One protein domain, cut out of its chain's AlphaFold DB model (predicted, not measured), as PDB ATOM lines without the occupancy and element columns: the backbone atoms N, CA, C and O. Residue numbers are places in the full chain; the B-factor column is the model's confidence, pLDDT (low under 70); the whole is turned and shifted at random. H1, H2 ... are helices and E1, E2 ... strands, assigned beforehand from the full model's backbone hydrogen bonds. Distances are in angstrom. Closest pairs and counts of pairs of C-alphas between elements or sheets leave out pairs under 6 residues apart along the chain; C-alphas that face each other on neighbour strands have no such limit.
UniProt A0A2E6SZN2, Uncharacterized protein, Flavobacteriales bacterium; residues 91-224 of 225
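Overview. This is residues 91 to 224 of the 225 residues of an uncharacterized protein of Flavobacteriales bacterium (UniProt A0A2E6SZN2). This is an elongated domain with a ribbon of two antiparallel strands, E3 and E4, in its middle; a helical hairpin, H4 and H5, makes one end, and a head of H1, H2, H3, H6 and the small strand hairpin E1 and E2 makes the other. After H6 a long link, H7 and E5 fold back beside the ribbon, where E5 comes near E4. The printed part has 134 residues, with seven named helices and five named strands in the order H1 H2 E1 E2 H3 E3 H4 H5 E4 H6 H7 E5. The class is mixed, helices and strands. The whole is compact by its radius of gyration of the C-alphas, 16.4 A, and spans 56 by 30 by 24 A.

Arrangement. H1, residues 93 to 101, touches H2, residues 112 to 125, about perpendicular at 78 degrees; the closest C-alphas are those of Ile 98 and Ile 115, 6.6 A apart. H2 touches H1 with residues 115 to 118 alone. E1, residues 129 to 131, and E2, residues 136 to 138, form an antiparallel hairpin, with N 129 and O 138 2.9 A apart. H3, residues 141 to 144, touches H2, the closest C-alphas being those of Glu 116 and Cys 144, 5.8 A apart. E3, residues 146 to 150, is the antiparallel neighbour of E4, residues 180 to 184; N 149 and O 181 are 2.9 A apart. Between these strands in the chain, H4, residues 154 to 163, and H5, residues 167 to 177, touch as a helical hairpin, at a shallow tilt of 24 degrees, opposite ways; their closest C-alphas are those of Ile 161 and Ile 170, 6.3 A apart. The closest C-alphas of H1 and E4 are those of Ile 95 and Val 183, 6.3 A apart. H6, residues 185 to 190, touches H3, with the C-alphas of Asp 143 and Asp 186 closest at 5.4 A. H7, residues 205 to 209, is near H6. E5, residues 214 to 216, pairs with no named strand, but residues 214 to 215 pair antiparallel with residues 91 to 92. Every O i to N i+4 pair is within hydrogen-bond range in H1, H2, H5 and H7, against 5 of 6 in H4 and 1 of 2 in H6; H3 is too short for such a pair.

Along the chain. H1 begins at C-alpha 93, (294.246, 298.005, 193.344), and is 12.4 A long. H2 is 20.3 A long, E3 13.5 A, H4 14.7 A, H5 14.9 A and E4 13.3 A. E5 ends at C-alpha 216, (303.222, 293.086, 194.583).

Size, cuts and confidence. The C-alphas farthest apart are those of Glu 125 and Lys 165, 56.1 A. The printed part has no cut, and the link from H6 to H7, 14 residues, is long. The mean pLDDT of the printed part is 86.2, and residues 103 to 108 and 126 are under 70.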
ATOM      1  N   ILE A  91     299.654 293.383 190.392       93.94
ATOM      2  CA  ILE A  91     298.240 293.625 190.086       93.94
ATOM      3  C   ILE A  91     297.838 295.029 190.544       93.94
ATOM      4  O   ILE A  91     298.373 295.538 191.526       93.94
ATOM      5  N   SER A  92     296.891 295.661 189.864       94.50
ATOM      6  CA  SER A  92     296.326 296.937 190.306       94.50
ATOM      7  C   SER A  92     295.431 296.792 191.539       94.50
ATOM      8  O   SER A  92     294.923 295.707 191.846       94.50
ATOM      9  N   SER A  93     295.175 297.911 192.216       93.44
ATOM     10  CA  SER A  93     294.246 298.005 193.344       93.44
ATOM     11  C   SER A  93     292.841 297.518 193.007       93.44
ATOM     12  O   SER A  93     292.241 296.817 193.821       93.44
ATOM     13  N   GLY A  94     292.324 297.802 191.805       92.00
ATOM     14  CA  GLY A  94     291.005 297.316 191.398       92.00
ATOM     15  C   GLY A  94     290.944 295.788 191.324       92.00
ATOM     16  O   GLY A  94     290.012 295.168 191.839       92.00
ATOM     17  N   ILE A  95     291.975 295.158 190.751       91.00
ATOM     18  CA  ILE A  95     292.095 293.693 190.697       91.00
ATOM     19  C   ILE A  95     292.265 293.104 192.099       91.00
ATOM     20  O   ILE A  95     291.632 292.094 192.419       91.00
ATOM     21  N   TRP A  96     293.088 293.732 192.939       91.12
ATOM     22  CA  TRP A  96     293.325 293.308 194.319       91.12
ATOM     23  C   TRP A  96     292.046 293.336 195.169       91.12
ATOM     24  O   TRP A  96     291.751 292.372 195.878       91.12
ATOM     25  N   GLN A  97     291.235 294.388 195.055       89.56
ATOM     26  CA  GLN A  97     289.988 294.513 195.814       89.56
ATOM     27  C   GLN A  97     288.971 293.430 195.426       89.56
ATOM     28  O   GLN A  97     288.408 292.771 196.303       89.56
ATOM     29  N   ILE A  98     288.786 293.180 194.125       87.81
ATOM     30  CA  ILE A  98     287.891 292.112 193.644       87.81
ATOM     31  C   ILE A  98     288.391 290.741 194.102       87.81
ATOM     32  O   ILE A  98     287.612 289.873 194.498       87.81
ATOM     33  N   ALA A  99     289.707 290.535 194.057       86.50
ATOM     34  CA  ALA A  99     290.331 289.309 194.516       86.50
ATOM     35  C   ALA A  99     290.031 289.004 195.993       86.50
ATOM     36  O   ALA A  99     289.718 287.859 196.323       86.50
ATOM     37  N   ASN A 100     290.058 290.024 196.854       85.50
ATOM     38  CA  ASN A 100     289.698 289.891 198.267       85.50
ATOM     39  C   ASN A 100     288.222 289.554 198.471       85.50
ATOM     40  O   ASN A 100     287.888 288.714 199.300       85.50
ATOM     41  N   GLN A 101     287.333 290.180 197.702       84.81
ATOM     42  CA  GLN A 101     285.887 289.953 197.808       84.81
ATOM     43  C   GLN A 101     285.456 288.575 197.308       84.81
ATOM     44  O   GLN A 101     284.463 288.027 197.779       84.81
ATOM     45  N   LEU A 102     286.226 287.977 196.398       83.56
ATOM     46  CA  LEU A 102     286.066 286.585 195.975       83.56
ATOM     47  C   LEU A 102     286.404 285.560 197.081       83.56
ATOM     48  O   LEU A 102     286.436 284.363 196.792       83.56
ATOM     49  N   ASP A 103     286.676 286.022 198.309       69.75
ATOM     50  CA  ASP A 103     287.116 285.247 199.478       69.75
ATOM     51  C   ASP A 103     288.360 284.394 199.176       69.75
ATOM     52  O   ASP A 103     288.604 283.314 199.718       69.75
ATOM     53  N   ASN A 104     289.159 284.882 198.227       64.00
ATOM     54  CA  ASN A 104     290.280 284.172 197.652       64.00
ATOM     55  C   ASN A 104     291.553 284.907 198.069       64.00
ATOM     56  O   ASN A 104     292.219 285.543 197.260       64.00
ATOM     57  N   ASN A 105     291.930 284.769 199.345       62.41
ATOM     58  CA  ASN A 105     293.197 285.288 199.899       62.41
ATOM     59  C   ASN A 105     294.450 284.713 199.201       62.41
ATOM     60  O   ASN A 105     295.584 285.019 199.559       62.41
ATOM     61  N   ASN A 106     294.255 283.833 198.217       69.50
ATOM     62  CA  ASN A 106     295.295 283.273 197.386       69.50
ATOM     63  C   ASN A 106     295.268 283.883 195.977       69.50
ATOM     64  O   ASN A 106     294.809 283.266 195.009       69.50
ATOM     65  N   TYR A 107     295.845 285.080 195.864       66.81
ATOM     66  CA  TYR A 107     295.943 285.839 194.615       66.81
ATOM     67  C   TYR A 107     296.626 285.078 193.471       66.81
ATOM     68  O   TYR A 107     296.374 285.376 192.304       66.81
ATOM     69  N   SER A 108     297.468 284.082 193.778       66.88
ATOM     70  CA  SER A 108     298.172 283.272 192.772       66.88
ATOM     71  C   SER A 108     297.245 282.338 191.976       66.88
ATOM     72  O   SER A 108     297.587 281.913 190.873       66.88
ATOM     73  N   ASN A 109     296.049 282.053 192.506       70.38
ATOM     74  CA  ASN A 109     295.096 281.100 191.930       70.38
ATOM     75  C   ASN A 109     293.842 281.747 191.339       70.38
ATOM     76  O   ASN A 109     292.986 281.042 190.793       70.38
ATOM     77  N   ILE A 110     293.721 283.070 191.426       74.06
ATOM     78  CA  ILE A 110     292.564 283.787 190.902       74.06
ATOM     79  C   ILE A 110     292.632 283.792 189.382       74.06
ATOM     80  O   ILE A 110     293.568 284.307 188.771       74.06
ATOM     81  N   LYS A 111     291.614 283.205 188.753       82.12
ATOM     82  CA  LYS A 111     291.488 283.213 187.297       82.12
ATOM     83  C   LYS A 111     290.792 284.503 186.859       82.12
ATOM     84  O   LYS A 111     289.770 284.851 187.450       82.12
ATOM     85  N   PRO A 112     291.228 285.145 185.762       80.56
ATOM     86  CA  PRO A 112     290.525 286.299 185.196       80.56
ATOM     87  C   PRO A 112     289.040 286.037 184.950       80.56
ATOM     88  O   PRO A 112     288.214 286.902 185.195       80.56
ATOM     89  N   SER A 113     288.675 284.815 184.553       83.62
ATOM     90  CA  SER A 113     287.272 284.438 184.358       83.62
ATOM     91  C   SER A 113     286.435 284.488 185.639       83.62
ATOM     92  O   SER A 113     285.227 284.689 185.554       83.62
ATOM     93  N   GLN A 114     287.041 284.311 186.818       85.00
ATOM     94  CA  GLN A 114     286.353 284.459 188.102       85.00
ATOM     95  C   GLN A 114     286.127 285.932 188.435       85.00
ATOM     96  O   GLN A 114     285.024 286.272 188.847       85.00
ATOM     97  N   ILE A 115     287.125 286.788 188.191       83.19
ATOM     98  CA  ILE A 115     287.018 288.251 188.337       83.19
ATOM     99  C   ILE A 115     285.934 288.786 187.397       83.19
ATOM    100  O   ILE A 115     285.008 289.464 187.830       83.19
ATOM    101  N   GLU A 116     286.000 288.419 186.114       83.81
ATOM    102  CA  GLU A 116     285.009 288.834 185.122       83.81
ATOM    103  C   GLU A 116     283.605 288.356 185.491       83.81
ATOM    104  O   GLU A 116     282.653 289.115 185.354       83.81
ATOM    105  N   ARG A 117     283.453 287.105 185.948       86.31
ATOM    106  CA  ARG A 117     282.147 286.585 186.372       86.31
ATOM    107  C   ARG A 117     281.613 287.337 187.590       86.31
ATOM    108  O   ARG A 117     280.466 287.762 187.551       86.31
ATOM    109  N   PHE A 118     282.445 287.540 188.609       85.25
ATOM    110  CA  PHE A 118     282.082 288.283 189.816       85.25
ATOM    111  C   PHE A 118     281.557 289.676 189.477       85.25
ATOM    112  O   PHE A 118     280.460 290.043 189.890       85.25
ATOM    113  N   LEU A 119     282.298 290.422 188.658       81.44
ATOM    114  CA  LEU A 119     281.897 291.766 188.256       81.44
ATOM    115  C   LEU A 119     280.600 291.768 187.435       81.44
ATOM    116  O   LEU A 119     279.759 292.642 187.620       81.44
ATOM    117  N   LYS A 120     280.409 290.780 186.551       82.69
ATOM    118  CA  LYS A 120     279.178 290.631 185.757       82.69
ATOM    119  C   LYS A 120     277.944 290.409 186.620       82.69
ATOM    120  O   LYS A 120     276.906 291.001 186.345       82.69
ATOM    121  N   GLU A 121     278.063 289.556 187.630       84.06
ATOM    122  CA  GLU A 121     276.981 289.264 188.571       84.06
ATOM    123  C   GLU A 121     276.617 290.534 189.363       84.06
ATOM    124  O   GLU A 121     275.463 290.959 189.332       84.06
ATOM    125  N   HIS A 122     277.602 291.242 189.925       82.69
ATOM    126  CA  HIS A 122     277.358 292.447 190.731       82.69
ATOM    127  C   HIS A 122     276.802 293.638 189.932       82.69
ATOM    128  O   HIS A 122     275.971 294.383 190.452       82.69
ATOM    129  N   LEU A 123     277.213 293.815 188.671       83.56
ATOM    130  CA  LEU A 123     276.638 294.829 187.774       83.56
ATOM    131  C   LEU A 123     275.227 294.481 187.293       83.56
ATOM    132  O   LEU A 123     274.476 295.362 186.894       83.56
ATOM    133  N   SER A 124     274.854 293.201 187.264       79.88
ATOM    134  CA  SER A 124     273.473 292.831 186.931       79.88
ATOM    135  C   SER A 124     272.504 293.162 188.068       79.88
ATOM    136  O   SER A 124     271.331 293.431 187.822       79.88
ATOM    137  N   GLU A 125     273.014 293.182 189.299       77.75
ATOM    138  CA  GLU A 125     272.267 293.534 190.504       77.75
ATOM    139  C   GLU A 125     272.239 295.049 190.759       77.75
ATOM    140  O   GLU A 125     271.264 295.556 191.311       77.75
ATOM    141  N   ASN A 126     273.281 295.778 190.342       69.38
ATOM    142  CA  ASN A 126     273.453 297.206 190.606       69.38
ATOM    143  C   ASN A 126     273.767 297.978 189.319       69.38
ATOM    144  O   ASN A 126     274.618 297.566 188.542       69.38
ATOM    145  N   GLU A 127     273.184 299.166 189.134       79.94
ATOM    146  CA  GLU A 127     273.467 300.028 187.965       79.94
ATOM    147  C   GLU A 127     274.943 300.473 187.860       79.94
ATOM    148  O   GLU A 127     275.385 300.953 186.815       79.94
ATOM    149  N   CYS A 128     275.715 300.331 188.941       81.81
ATOM    150  CA  CYS A 128     277.162 300.500 188.955       81.81
ATOM    151  C   CYS A 128     277.797 299.710 190.107       81.81
ATOM    152  O   CYS A 128     277.139 299.402 191.101       81.81
ATOM    153  N   TYR A 129     279.091 299.418 189.983       84.38
ATOM    154  CA  TYR A 129     279.887 298.796 191.036       84.38
ATOM    155  C   TYR A 129     281.062 299.697 191.413       84.38
ATOM    156  O   TYR A 129     281.850 300.075 190.541       84.38
ATOM    157  N   TYR A 130     281.162 300.060 192.693       86.62
ATOM    158  CA  TYR A 130     282.210 300.947 193.195       86.62
ATOM    159  C   TYR A 130     283.305 300.159 193.913       86.62
ATOM    160  O   TYR A 130     283.035 299.388 194.834       86.62
ATOM    161  N   LEU A 131     284.544 300.377 193.484       84.38
ATOM    162  CA  LEU A 131     285.744 299.813 194.082       84.38
ATOM    163  C   LEU A 131     286.442 300.887 194.920       84.38
ATOM    164  O   LEU A 131     287.301 301.607 194.410       84.38
ATOM    165  N   GLU A 132     286.049 300.984 196.192       83.88
ATOM    166  CA  GLU A 132     286.531 301.999 197.147       83.88
ATOM    167  C   GLU A 132     288.063 302.162 197.165       83.88
ATOM    168  O   GLU A 132     288.553 303.286 197.109       83.88
ATOM    169  N   GLU A 133     288.829 301.067 197.146       76.75
ATOM    170  CA  GLU A 133     290.302 301.088 197.259       76.75
ATOM    171  C   GLU A 133     291.005 301.600 195.994       76.75
ATOM    172  O   GLU A 133     292.183 301.949 196.017       76.75
ATOM    173  N   SER A 134     290.301 301.614 194.864       74.75
ATOM    174  CA  SER A 134     290.837 302.068 193.571       74.75
ATOM    175  C   SER A 134     290.173 303.343 193.056       74.75
ATOM    176  O   SER A 134     290.582 303.866 192.019       74.75
ATOM    177  N   ASP A 135     289.151 303.830 193.763       82.88
ATOM    178  CA  ASP A 135     288.280 304.920 193.335       82.88
ATOM    179  C   ASP A 135     287.772 304.725 191.888       82.88
ATOM    180  O   ASP A 135     287.937 305.562 190.992       82.88
ATOM    181  N   ILE A 136     287.205 303.541 191.621       82.38
ATOM    182  CA  ILE A 136     286.698 303.154 190.295       82.38
ATOM    183  C   ILE A 136     285.206 302.888 190.351       82.38
ATOM    184  O   ILE A 136     284.728 302.084 191.147       82.38
ATOM    185  N   TYR A 137     284.492 303.496 189.405       84.50
ATOM    186  CA  TYR A 137     283.098 303.192 189.113       84.50
ATOM    187  C   TYR A 137     283.001 302.353 187.847       84.50
ATOM    188  O   TYR A 137     283.144 302.860 186.734       84.50
ATOM    189  N   ILE A 138     282.691 301.074 188.010       82.88
ATOM    190  CA  ILE A 138     282.413 300.184 186.890       82.88
ATOM    191  C   ILE A 138     280.937 300.351 186.528       82.88
ATOM    192  O   ILE A 138     280.056 300.078 187.341       82.88
ATOM    193  N   LYS A 139     280.669 300.839 185.315       81.69
ATOM    194  CA  LYS A 139     279.303 301.074 184.810       81.69
ATOM    195  C   LYS A 139     278.913 300.113 183.696       81.69
ATOM    196  O   LYS A 139     277.745 299.777 183.561       81.69
ATOM    197  N   ASN A 140     279.885 299.677 182.895       78.88
ATOM    198  CA  ASN A 140     279.642 298.781 181.772       78.88
ATOM    199  C   ASN A 140     280.376 297.462 181.977       78.88
ATOM    200  O   ASN A 140     281.499 297.415 182.479       78.88
ATOM    201  N   ILE A 141     279.768 296.385 181.492       72.56
ATOM    202  CA  ILE A 141     280.340 295.037 181.532       72.56
ATOM    203  C   ILE A 141     281.683 294.943 180.787       72.56
ATOM    204  O   ILE A 141     282.534 294.112 181.101       72.56
ATOM    205  N   GLU A 142     281.908 295.805 179.793       78.69
ATOM    206  CA  GLU A 142     283.163 295.893 179.054       78.69
ATOM    207  C   GLU A 142     284.310 296.457 179.889       78.69
ATOM    208  O   GLU A 142     285.467 296.188 179.550       78.69
ATOM    209  N   ASP A 143     284.008 297.229 180.934       75.94
ATOM    210  CA  ASP A 143     284.988 297.821 181.850       75.94
ATOM    211  C   ASP A 143     285.518 296.777 182.850       75.94
ATOM    212  O   ASP A 143     286.603 296.938 183.400       75.94
ATOM    213  N   CYS A 144     284.824 295.638 182.976       70.75
ATOM    214  CA  CYS A 144     285.218 294.480 183.784       70.75
ATOM    215  C   CYS A 144     286.323 293.616 183.167       70.75
ATOM    216  O   CYS A 144     286.717 292.608 183.754       70.75
ATOM    217  N   LYS A 145     286.770 293.931 181.947       85.38
ATOM    218  CA  LYS A 145     287.790 293.127 181.269       85.38
ATOM    219  C   LYS A 145     289.122 293.269 181.991       85.38
ATOM    220  O   LYS A 145     289.581 294.380 182.238       85.38
ATOM    221  N   VAL A 146     289.756 292.135 182.251       88.75
ATOM    222  CA  VAL A 146     291.102 292.076 182.815       88.75
ATOM    223  C   VAL A 146     292.119 292.120 181.679       88.75
ATOM    224  O   VAL A 146     291.950 291.454 180.654       88.75
ATOM    225  N   GLN A 147     293.173 292.908 181.845       89.69
ATOM    226  CA  GLN A 147     294.225 293.078 180.849       89.69
ATOM    227  C   GLN A 147     295.595 292.927 181.506       89.69
ATOM    228  O   GLN A 147     295.796 293.330 182.646       89.69
ATOM    229  N   LEU A 148     296.525 292.306 180.782       91.62
ATOM    230  CA  LEU A 148     297.942 292.372 181.111       91.62
ATOM    231  C   LEU A 148     298.500 293.613 180.421       91.62
ATOM    232  O   LEU A 148     298.265 293.783 179.224       91.62
ATOM    233  N   ASP A 149     299.235 294.429 181.161       93.44
ATOM    234  CA  ASP A 149     299.945 295.590 180.640       93.44
ATOM    235  C   ASP A 149     301.433 295.540 181.000       93.44
ATOM    236  O   ASP A 149     301.820 294.925 181.996       93.44
ATOM    237  N   HIS A 150     302.273 296.180 180.188       93.44
ATOM    238  CA  HIS A 150     303.673 296.416 180.542       93.44
ATOM    239  C   HIS A 150     303.767 297.664 181.402       93.44
ATOM    240  O   HIS A 150     303.250 298.701 181.008       93.44
ATOM    241  N   VAL A 151     304.481 297.589 182.522       93.88
ATOM    242  CA  VAL A 151     304.690 298.733 183.420       93.88
ATOM    243  C   VAL A 151     305.441 299.851 182.703       93.88
ATOM    244  O   VAL A 151     304.995 300.998 182.677       93.88
ATOM    245  N   THR A 152     306.542 299.484 182.048       92.69
ATOM    246  CA  THR A 152     307.267 300.357 181.124       92.69
ATOM    247  C   THR A 152     306.570 300.333 179.764       92.69
ATOM    248  O   THR A 152     306.419 299.250 179.189       92.69
ATOM    249  N   PRO A 153     306.193 301.481 179.173       90.50
ATOM    250  CA  PRO A 153     305.542 301.475 177.868       90.50
ATOM    251  C   PRO A 153     306.427 300.806 176.808       90.50
ATOM    252  O   PRO A 153     307.612 301.111 176.679       90.50
ATOM    253  N   ARG A 154     305.853 299.922 175.984       88.00
ATOM    254  CA  ARG A 154     306.609 299.111 175.002       88.00
ATOM    255  C   ARG A 154     307.507 299.932 174.075       88.00
ATOM    256  O   ARG A 154     308.613 299.513 173.755       88.00
ATOM    257  N   LYS A 155     307.057 301.125 173.670       84.38
ATOM    258  CA  LYS A 155     307.851 302.044 172.833       84.38
ATOM    259  C   LYS A 155     309.159 302.470 173.510       84.38
ATOM    260  O   LYS A 155     310.151 302.643 172.810       84.38
ATOM    261  N   ILE A 156     309.153 302.621 174.836       87.50
ATOM    262  CA  ILE A 156     310.345 302.906 175.642       87.50
ATOM    263  C   ILE A 156     311.278 301.700 175.629       87.50
ATOM    264  O   ILE A 156     312.434 301.841 175.246       87.50
ATOM    265  N   ILE A 157     310.748 300.514 175.957       89.88
ATOM    266  CA  ILE A 157     311.518 299.260 175.991       89.88
ATOM    267  C   ILE A 157     312.228 299.046 174.652       89.88
ATOM    268  O   ILE A 157     313.431 298.812 174.628       89.88
ATOM    269  N   ILE A 158     311.505 299.171 173.533       85.88
ATOM    270  CA  ILE A 158     312.077 298.986 172.192       85.88
ATOM    271  C   ILE A 158     313.143 300.041 171.884       85.88
ATOM    272  O   ILE A 158     314.154 299.716 171.274       85.88
ATOM    273  N   LYS A 159     312.936 301.303 172.269       84.38
ATOM    274  CA  LYS A 159     313.927 302.353 172.016       84.38
ATOM    275  C   LYS A 159     315.231 302.059 172.757       84.38
ATOM    276  O   LYS A 159     316.282 302.025 172.134       84.38
ATOM    277  N   GLU A 160     315.148 301.824 174.063       88.12
ATOM    278  CA  GLU A 160     316.332 301.630 174.902       88.12
ATOM    279  C   GLU A 160     317.059 300.320 174.561       88.12
ATOM    280  O   GLU A 160     318.284 300.296 174.485       88.12
ATOM    281  N   ILE A 161     316.330 299.239 174.261       86.94
ATOM    282  CA  ILE A 161     316.954 297.938 173.985       86.94
ATOM    283  C   ILE A 161     317.754 297.906 172.678       86.94
ATOM    284  O   ILE A 161     318.719 297.154 172.584       86.94
ATOM    285  N   LEU A 162     317.384 298.724 171.685       82.88
ATOM    286  CA  LEU A 162     318.119 298.856 170.418       82.88
ATOM    287  C   LEU A 162     319.451 299.610 170.589       82.88
ATOM    288  O   LEU A 162     320.349 299.506 169.750       82.88
ATOM    289  N   GLU A 163     319.605 300.371 171.674       84.62
ATOM    290  CA  GLU A 163     320.846 301.084 171.988       84.62
ATOM    291  C   GLU A 163     321.874 300.164 172.674       84.62
ATOM    292  O   GLU A 163     323.084 300.400 172.572       84.62
ATOM    293  N   LEU A 164     321.418 299.077 173.306       85.44
ATOM    294  CA  LEU A 164     322.260 298.117 174.021       85.44
ATOM    295  C   LEU A 164     323.088 297.257 173.062       85.44
ATOM    296  O   LEU A 164     322.620 296.810 172.019       85.44
ATOM    297  N   LYS A 165     324.352 297.011 173.425       83.12
ATOM    298  CA  LYS A 165     325.324 296.365 172.524       83.12
ATOM    299  C   LYS A 165     325.641 294.923 172.862       83.12
ATOM    300  O   LYS A 165     326.017 294.178 171.962       83.12
ATOM    301  N   ASN A 166     325.455 294.482 174.100       88.88
ATOM    302  CA  ASN A 166     325.744 293.108 174.502       88.88
ATOM    303  C   ASN A 166     324.519 292.426 175.119       88.88
ATOM    304  O   ASN A 166     323.604 293.075 175.619       88.88
ATOM    305  N   ASP A 167     324.519 291.099 175.046       86.00
ATOM    306  CA  ASP A 167     323.376 290.278 175.437       86.00
ATOM    307  C   ASP A 167     323.111 290.333 176.942       86.00
ATOM    308  O   ASP A 167     321.959 290.266 177.353       86.00
ATOM    309  N   GLU A 168     324.147 290.482 177.770       92.19
ATOM    310  CA  GLU A 168     323.988 290.549 179.225       92.19
ATOM    311  C   GLU A 168     323.289 291.840 179.660       92.19
ATOM    312  O   GLU A 168     322.360 291.787 180.468       92.19
ATOM    313  N   ASP A 169     323.636 292.976 179.052       91.38
ATOM    314  CA  ASP A 169     322.936 294.241 179.272       91.38
ATOM    315  C   ASP A 169     321.487 294.159 178.782       91.38
ATOM    316  O   ASP A 169     320.584 294.620 179.478       91.38
ATOM    317  N   ILE A 170     321.234 293.516 177.634       86.56
ATOM    318  CA  ILE A 170     319.869 293.298 177.126       86.56
ATOM    319  C   ILE A 170     319.054 292.429 178.093       86.56
ATOM    320  O   ILE A 170     317.916 292.771 178.418       86.56
ATOM    321  N   LYS A 171     319.618 291.316 178.579       88.00
ATOM    322  CA  LYS A 171     318.960 290.443 179.567       88.00
ATOM    323  C   LYS A 171     318.632 291.212 180.834       88.00
ATOM    324  O   LYS A 171     317.508 291.117 181.323       88.00
ATOM    325  N   LYS A 172     319.609 291.952 181.360       93.69
ATOM    326  CA  LYS A 172     319.445 292.761 182.566       93.69
ATOM    327  C   LYS A 172     318.337 293.793 182.370       93.69
ATOM    328  O   LYS A 172     317.399 293.831 183.159       93.69
ATOM    329  N   PHE A 173     318.389 294.536 181.269       93.44
ATOM    330  CA  PHE A 173     317.384 295.530 180.918       93.44
ATOM    331  C   PHE A 173     315.981 294.928 180.812       93.44
ATOM    332  O   PHE A 173     315.042 295.447 181.407       93.44
ATOM    333  N   LEU A 174     315.819 293.804 180.108       90.94
ATOM    334  CA  LEU A 174     314.523 293.135 179.986       90.94
ATOM    335  C   LEU A 174     313.989 292.665 181.341       90.94
ATOM    336  O   LEU A 174     312.805 292.841 181.603       90.94
ATOM    337  N   LYS A 175     314.839 292.112 182.213       90.31
ATOM    338  CA  LYS A 175     314.424 291.687 183.560       90.31
ATOM    339  C   LYS A 175     313.973 292.863 184.426       90.31
ATOM    340  O   LYS A 175     313.014 292.723 185.175       90.31
ATOM    341  N   GLU A 176     314.634 294.009 184.309       91.94
ATOM    342  CA  GLU A 176     314.346 295.197 185.121       91.94
ATOM    343  C   GLU A 176     313.188 296.038 184.569       91.94
ATOM    344  O   GLU A 176     312.439 296.637 185.336       91.94
ATOM    345  N   LYS A 177     313.038 296.116 183.241       92.00
ATOM    346  CA  LYS A 177     312.134 297.069 182.575       92.00
ATOM    347  C   LYS A 177     310.945 296.407 181.881       92.00
ATOM    348  O   LYS A 177     309.913 297.058 181.724       92.00
ATOM    349  N   CYS A 178     311.023 295.132 181.497       92.75
ATOM    350  CA  CYS A 178     309.907 294.391 180.889       92.75
ATOM    351  C   CYS A 178     309.026 293.740 181.970       92.75
ATOM    352  O   CYS A 178     308.847 292.524 182.011       92.75
ATOM    353  N   VAL A 179     308.494 294.567 182.871       93.69
ATOM    354  CA  VAL A 179     307.637 294.134 183.983       93.69
ATOM    355  C   VAL A 179     306.176 294.136 183.539       93.69
ATOM    356  O   VAL A 179     305.730 295.078 182.883       93.69
ATOM    357  N   GLY A 180     305.428 293.086 183.885       93.94
ATOM    358  CA  GLY A 180     303.995 292.967 183.607       93.94
ATOM    359  C   GLY A 180     303.135 293.266 184.836       93.94
ATOM    360  O   GLY A 180     303.499 292.886 185.946       93.94
ATOM    361  N   CYS A 181     301.978 293.893 184.631       95.06
ATOM    362  CA  CYS A 181     300.979 294.163 185.664       95.06
ATOM    363  C   CYS A 181     299.571 293.821 185.156       95.06
ATOM    364  O   CYS A 181     299.225 294.126 184.011       95.06
ATOM    365  N   ILE A 182     298.755 293.171 185.990       93.75
ATOM    366  CA  ILE A 182     297.344 292.917 185.674       93.75
ATOM    367  C   ILE A 182     296.496 294.093 186.126       93.75
ATOM    368  O   ILE A 182     296.511 294.458 187.296       93.75
ATOM    369  N   VAL A 183     295.717 294.635 185.200       93.00
ATOM    370  CA  VAL A 183     294.884 295.818 185.406       93.00
ATOM    371  C   VAL A 183     293.462 295.570 184.918       93.00
ATOM    372  O   VAL A 183     293.222 294.746 184.026       93.00
ATOM    373  N   LEU A 184     292.497 296.300 185.469       91.56
ATOM    374  CA  LEU A 184     291.188 296.438 184.843       91.56
ATOM    375  C   LEU A 184     291.319 297.282 183.576       91.56
ATOM    376  O   LEU A 184     292.143 298.192 183.485       91.56
ATOM    377  N   LYS A 185     290.458 297.028 182.593       89.62
ATOM    378  CA  LYS A 185     290.414 297.825 181.364       89.62
ATOM    379  C   LYS A 185     290.208 299.309 181.665       89.62
ATOM    380  O   LYS A 185     290.765 300.144 180.964       89.62
ATOM    381  N   ASP A 186     289.403 299.647 182.670       88.25
ATOM    382  CA  ASP A 186     289.161 301.047 183.019       88.25
ATOM    383  C   ASP A 186     290.383 301.723 183.657       88.25
ATOM    384  O   ASP A 186     290.684 302.867 183.333       88.25
ATOM    385  N   GLU A 187     291.161 300.989 184.458       91.75
ATOM    386  CA  GLU A 187     292.474 301.443 184.942       91.75
ATOM    387  C   GLU A 187     293.438 301.643 183.779       91.75
ATOM    388  O   GLU A 187     294.080 302.684 183.677       91.75
ATOM    389  N   HIS A 188     293.482 300.691 182.844       92.81
ATOM    390  CA  HIS A 188     294.343 300.790 181.671       92.81
ATOM    391  C   HIS A 188     294.064 302.053 180.842       92.81
ATOM    392  O   HIS A 188     294.997 302.686 180.365       92.81
ATOM    393  N   LYS A 189     292.799 302.486 180.725       90.56
ATOM    394  CA  LYS A 189     292.449 303.744 180.035       90.56
ATOM    395  C   LYS A 189     293.022 304.996 180.713       90.56
ATOM    396  O   LYS A 189     293.152 306.017 180.042       90.56
ATOM    397  N   LYS A 190     293.303 304.950 182.021       91.25
ATOM    398  CA  LYS A 190     293.898 306.068 182.774       91.25
ATOM    399  C   LYS A 190     295.415 306.152 182.570       91.25
ATOM    400  O   LYS A 190     295.996 307.210 182.802       91.25
ATOM    401  N   LEU A 191     296.058 305.060 182.147       91.88
ATOM    402  CA  LEU A 191     297.502 305.017 181.936       91.88
ATOM    403  C   LEU A 191     297.881 305.860 180.717       91.88
ATOM    404  O   LEU A 191     297.333 305.710 179.626       91.88
ATOM    405  N   ASN A 192     298.840 306.762 180.913       84.88
ATOM    406  CA  ASN A 192     299.322 307.635 179.857       84.88
ATOM    407  C   ASN A 192     300.581 307.055 179.200       84.88
ATOM    408  O   ASN A 192     301.609 306.906 179.855       84.88
ATOM    409  N   ASP A 193     300.520 306.806 177.893       79.50
ATOM    410  CA  ASP A 193     301.659 306.338 177.093       79.50
ATOM    411  C   ASP A 193     302.535 307.482 176.533       79.50
ATOM    412  O   ASP A 193     303.352 307.269 175.630       79.50
ATOM    413  N   ASP A 194     302.366 308.711 177.033       79.56
ATOM    414  CA  ASP A 194     303.195 309.863 176.672       79.56
ATOM    415  C   ASP A 194     304.648 309.657 177.111       79.56
ATOM    416  O   ASP A 194     304.992 309.702 178.295       79.56
ATOM    417  N   TYR A 195     305.508 309.500 176.108       71.69
ATOM    418  CA  TYR A 195     306.951 309.356 176.252       71.69
ATOM    419  C   TYR A 195     307.569 310.446 177.135       71.69
ATOM    420  O   TYR A 195     308.465 310.160 177.921       71.69
ATOM    421  N   ASN A 196     307.093 311.691 177.032       78.44
ATOM    422  CA  ASN A 196     307.697 312.825 177.739       78.44
ATOM    423  C   ASN A 196     307.454 312.794 179.251       78.44
ATOM    424  O   ASN A 196     308.061 313.572 179.984       78.44
ATOM    425  N   LYS A 197     306.556 311.921 179.716       80.19
ATOM    426  CA  LYS A 197     306.245 311.727 181.134       80.19
ATOM    427  C   LYS A 197     306.844 310.447 181.706       80.19
ATOM    428  O   LYS A 197     306.673 310.189 182.894       80.19
ATOM    429  N   TYR A 198     307.524 309.654 180.878       85.19
ATOM    430  CA  TYR A 198     308.249 308.488 181.353       85.19
ATOM    431  C   TYR A 198     309.421 308.924 182.232       85.19
ATOM    432  O   TYR A 198     310.241 309.753 181.833       85.19
ATOM    433  N   ASP A 199     309.497 308.326 183.415       89.06
ATOM    434  CA  ASP A 199     310.618 308.470 184.325       89.06
ATOM    435  C   ASP A 199     311.407 307.160 184.338       89.06
ATOM    436  O   ASP A 199     310.902 306.096 184.693       89.06
ATOM    437  N   LYS A 200     312.660 307.237 183.895       86.88
ATOM    438  CA  LYS A 200     313.565 306.086 183.827       86.88
ATOM    439  C   LYS A 200     313.959 305.562 185.211       86.88
ATOM    440  O   LYS A 200     314.353 304.396 185.315       86.88
ATOM    441  N   ASP A 201     313.871 306.417 186.229       89.81
ATOM    442  CA  ASP A 201     314.265 306.135 187.604       89.81
ATOM    443  C   ASP A 201     313.055 305.665 188.440       89.81
ATOM    444  O   ASP A 201     313.238 304.938 189.413       89.81
ATOM    445  N   ASP A 202     311.822 305.965 188.004       91.69
ATOM    446  CA  ASP A 202     310.573 305.453 188.588       91.69
ATOM    447  C   ASP A 202     309.666 304.783 187.538       91.69
ATOM    448  O   ASP A 202     308.812 305.406 186.902       91.69
ATOM    449  N   LEU A 203     309.806 303.457 187.417       91.75
ATOM    450  CA  LEU A 203     308.995 302.618 186.525       91.75
ATOM    451  C   LEU A 203     307.491 302.727 186.792       91.75
ATOM    452  O   LEU A 203     306.676 302.592 185.877       91.75
ATOM    453  N   TRP A 204     307.118 302.962 188.046       94.38
ATOM    454  CA  TRP A 204     305.733 302.972 188.495       94.38
ATOM    455  C   TRP A 204     305.096 304.349 188.379       94.38
ATOM    456  O   TRP A 204     303.881 304.462 188.539       94.38
ATOM    457  N   LYS A 205     305.864 305.384 188.014       92.88
ATOM    458  CA  LYS A 205     305.369 306.753 187.859       92.88
ATOM    459  C   LYS A 205     304.090 306.835 187.031       92.88
ATOM    460  O   LYS A 205     303.172 307.556 187.400       92.88
ATOM    461  N   ARG A 206     303.988 306.068 185.941       93.44
ATOM    462  CA  ARG A 206     302.792 306.060 185.080       93.44
ATOM    463  C   ARG A 206     301.527 305.618 185.826       93.44
ATOM    464  O   ARG A 206     300.451 306.141 185.556       93.44
ATOM    465  N   TYR A 207     301.659 304.672 186.753       94.81
ATOM    466  CA  TYR A 207     300.565 304.210 187.607       94.81
ATOM    467  C   TYR A 207     300.251 305.239 188.697       94.81
ATOM    468  O   TYR A 207     299.082 305.564 188.902       94.81
ATOM    469  N   LYS A 208     301.282 305.826 189.317       93.38
ATOM    470  CA  LYS A 208     301.144 306.893 190.325       93.38
ATOM    471  C   LYS A 208     300.435 308.125 189.764       93.38
ATOM    472  O   LYS A 208     299.463 308.598 190.344       93.38
ATOM    473  N   ASP A 209     300.862 308.593 188.592       92.38
ATOM    474  CA  ASP A 209     300.263 309.728 187.880       92.38
ATOM    475  C   ASP A 209     298.794 309.450 187.495       92.38
ATOM    476  O   ASP A 209     297.992 310.379 187.392       92.38
ATOM    477  N   ALA A 210     298.429 308.178 187.298       92.06
ATOM    478  CA  ALA A 210     297.064 307.731 187.022       92.06
ATOM    479  C   ALA A 210     296.237 307.443 188.292       92.06
ATOM    480  O   ALA A 210     295.074 307.045 188.180       92.06
ATOM    481  N   ASN A 211     296.821 307.644 189.479       92.56
ATOM    482  CA  ASN A 211     296.253 307.285 190.777       92.56
ATOM    483  C   ASN A 211     295.806 305.812 190.844       92.56
ATOM    484  O   ASN A 211     294.706 305.500 191.297       92.56
ATOM    485  N   ILE A 212     296.643 304.904 190.334       93.62
ATOM    486  CA  ILE A 212     296.428 303.456 190.392       93.62
ATOM    487  C   ILE A 212     297.480 302.873 191.327       93.62
ATOM    488  O   ILE A 212     298.656 302.796 190.972       93.62
ATOM    489  N   ALA A 213     297.058 302.443 192.514       95.19
ATOM    490  CA  ALA A 213     297.943 301.718 193.412       95.19
ATOM    491  C   ALA A 213     298.227 300.316 192.851       95.19
ATOM    492  O   ALA A 213     297.378 299.696 192.203       95.19
ATOM    493  N   VAL A 214     299.437 299.814 193.090       95.69
ATOM    494  CA  VAL A 214     299.884 298.507 192.594       95.69
ATOM    495  C   VAL A 214     300.302 297.635 193.762       95.69
ATOM    496  O   VAL A 214     301.047 298.065 194.638       95.69
ATOM    497  N   TYR A 215     299.836 296.394 193.754       93.81
ATOM    498  CA  TYR A 215     300.161 295.381 194.738       93.81
ATOM    499  C   TYR A 215     301.153 294.370 194.163       93.81
ATOM    500  O   TYR A 215     300.907 293.788 193.102       93.81
ATOM    501  N   ASP A 216     302.251 294.135 194.876       94.25
ATOM    502  CA  ASP A 216     303.222 293.086 194.583       94.25
ATOM    503  C   ASP A 216     302.865 291.816 195.366       94.25
ATOM    504  O   ASP A 216     302.964 291.742 196.596       94.25
ATOM    505  N   ARG A 217     302.449 290.783 194.632       90.12
ATOM    506  CA  ARG A 217     302.042 289.494 195.202       90.12
ATOM    507  C   ARG A 217     303.220 288.658 195.690       90.12
ATOM    508  O   ARG A 217     303.008 287.777 196.519       90.12
ATOM    509  N   SER A 218     304.428 288.905 195.186       88.69
ATOM    510  CA  SER A 218     305.619 288.128 195.534       88.69
ATOM    511  C   SER A 218     306.109 288.445 196.949       88.69
ATOM    512  O   SER A 218     306.517 287.544 197.682       88.69
ATOM    513  N   VAL A 219     305.989 289.711 197.358       92.25
ATOM    514  CA  VAL A 219     306.369 290.197 198.697       92.25
ATOM    515  C   VAL A 219     305.174 290.576 199.569       92.25
ATOM    516  O   VAL A 219     305.358 290.937 200.728       92.25
ATOM    517  N   ASN A 220     303.952 290.454 199.039       90.94
ATOM    518  CA  ASN A 220     302.700 290.736 199.737       90.94
ATOM    519  C   ASN A 220     302.657 292.168 200.305       90.94
ATOM    520  O   ASN A 220     302.383 292.371 201.490       90.94
ATOM    521  N   ASN A 221     302.977 293.148 199.456       93.94
ATOM    522  CA  ASN A 221     303.029 294.557 199.831       93.94
ATOM    523  C   ASN A 221     302.590 295.471 198.678       93.94
ATOM    524  O   ASN A 221     302.644 295.089 197.509       93.94
ATOM    525  N   TRP A 222     302.186 296.697 199.006       94.62
ATOM    526  CA  TRP A 222     301.963 297.741 198.010       94.62
ATOM    527  C   TRP A 222     303.297 298.280 197.496       94.62
ATOM    528  O   TRP A 222     304.251 298.445 198.257       94.62
ATOM    529  N   VAL A 223     303.354 298.563 196.199       94.38
ATOM    530  CA  VAL A 223     304.459 299.301 195.589       94.38
ATOM    531  C   VAL A 223     304.408 300.738 196.110       94.38
ATOM    532  O   VAL A 223     303.354 301.372 196.069       94.38
ATOM    533  N   GLU A 224     305.529 301.239 196.628       85.69
ATOM    534  CA  GLU A 224     305.594 302.571 197.234       85.69
ATOM    535  C   GLU A 224     305.309 303.678 196.203       85.69
ATOM    536  O   GLU A 224     305.898 303.712 195.114       85.69
TER     537      GLU A 224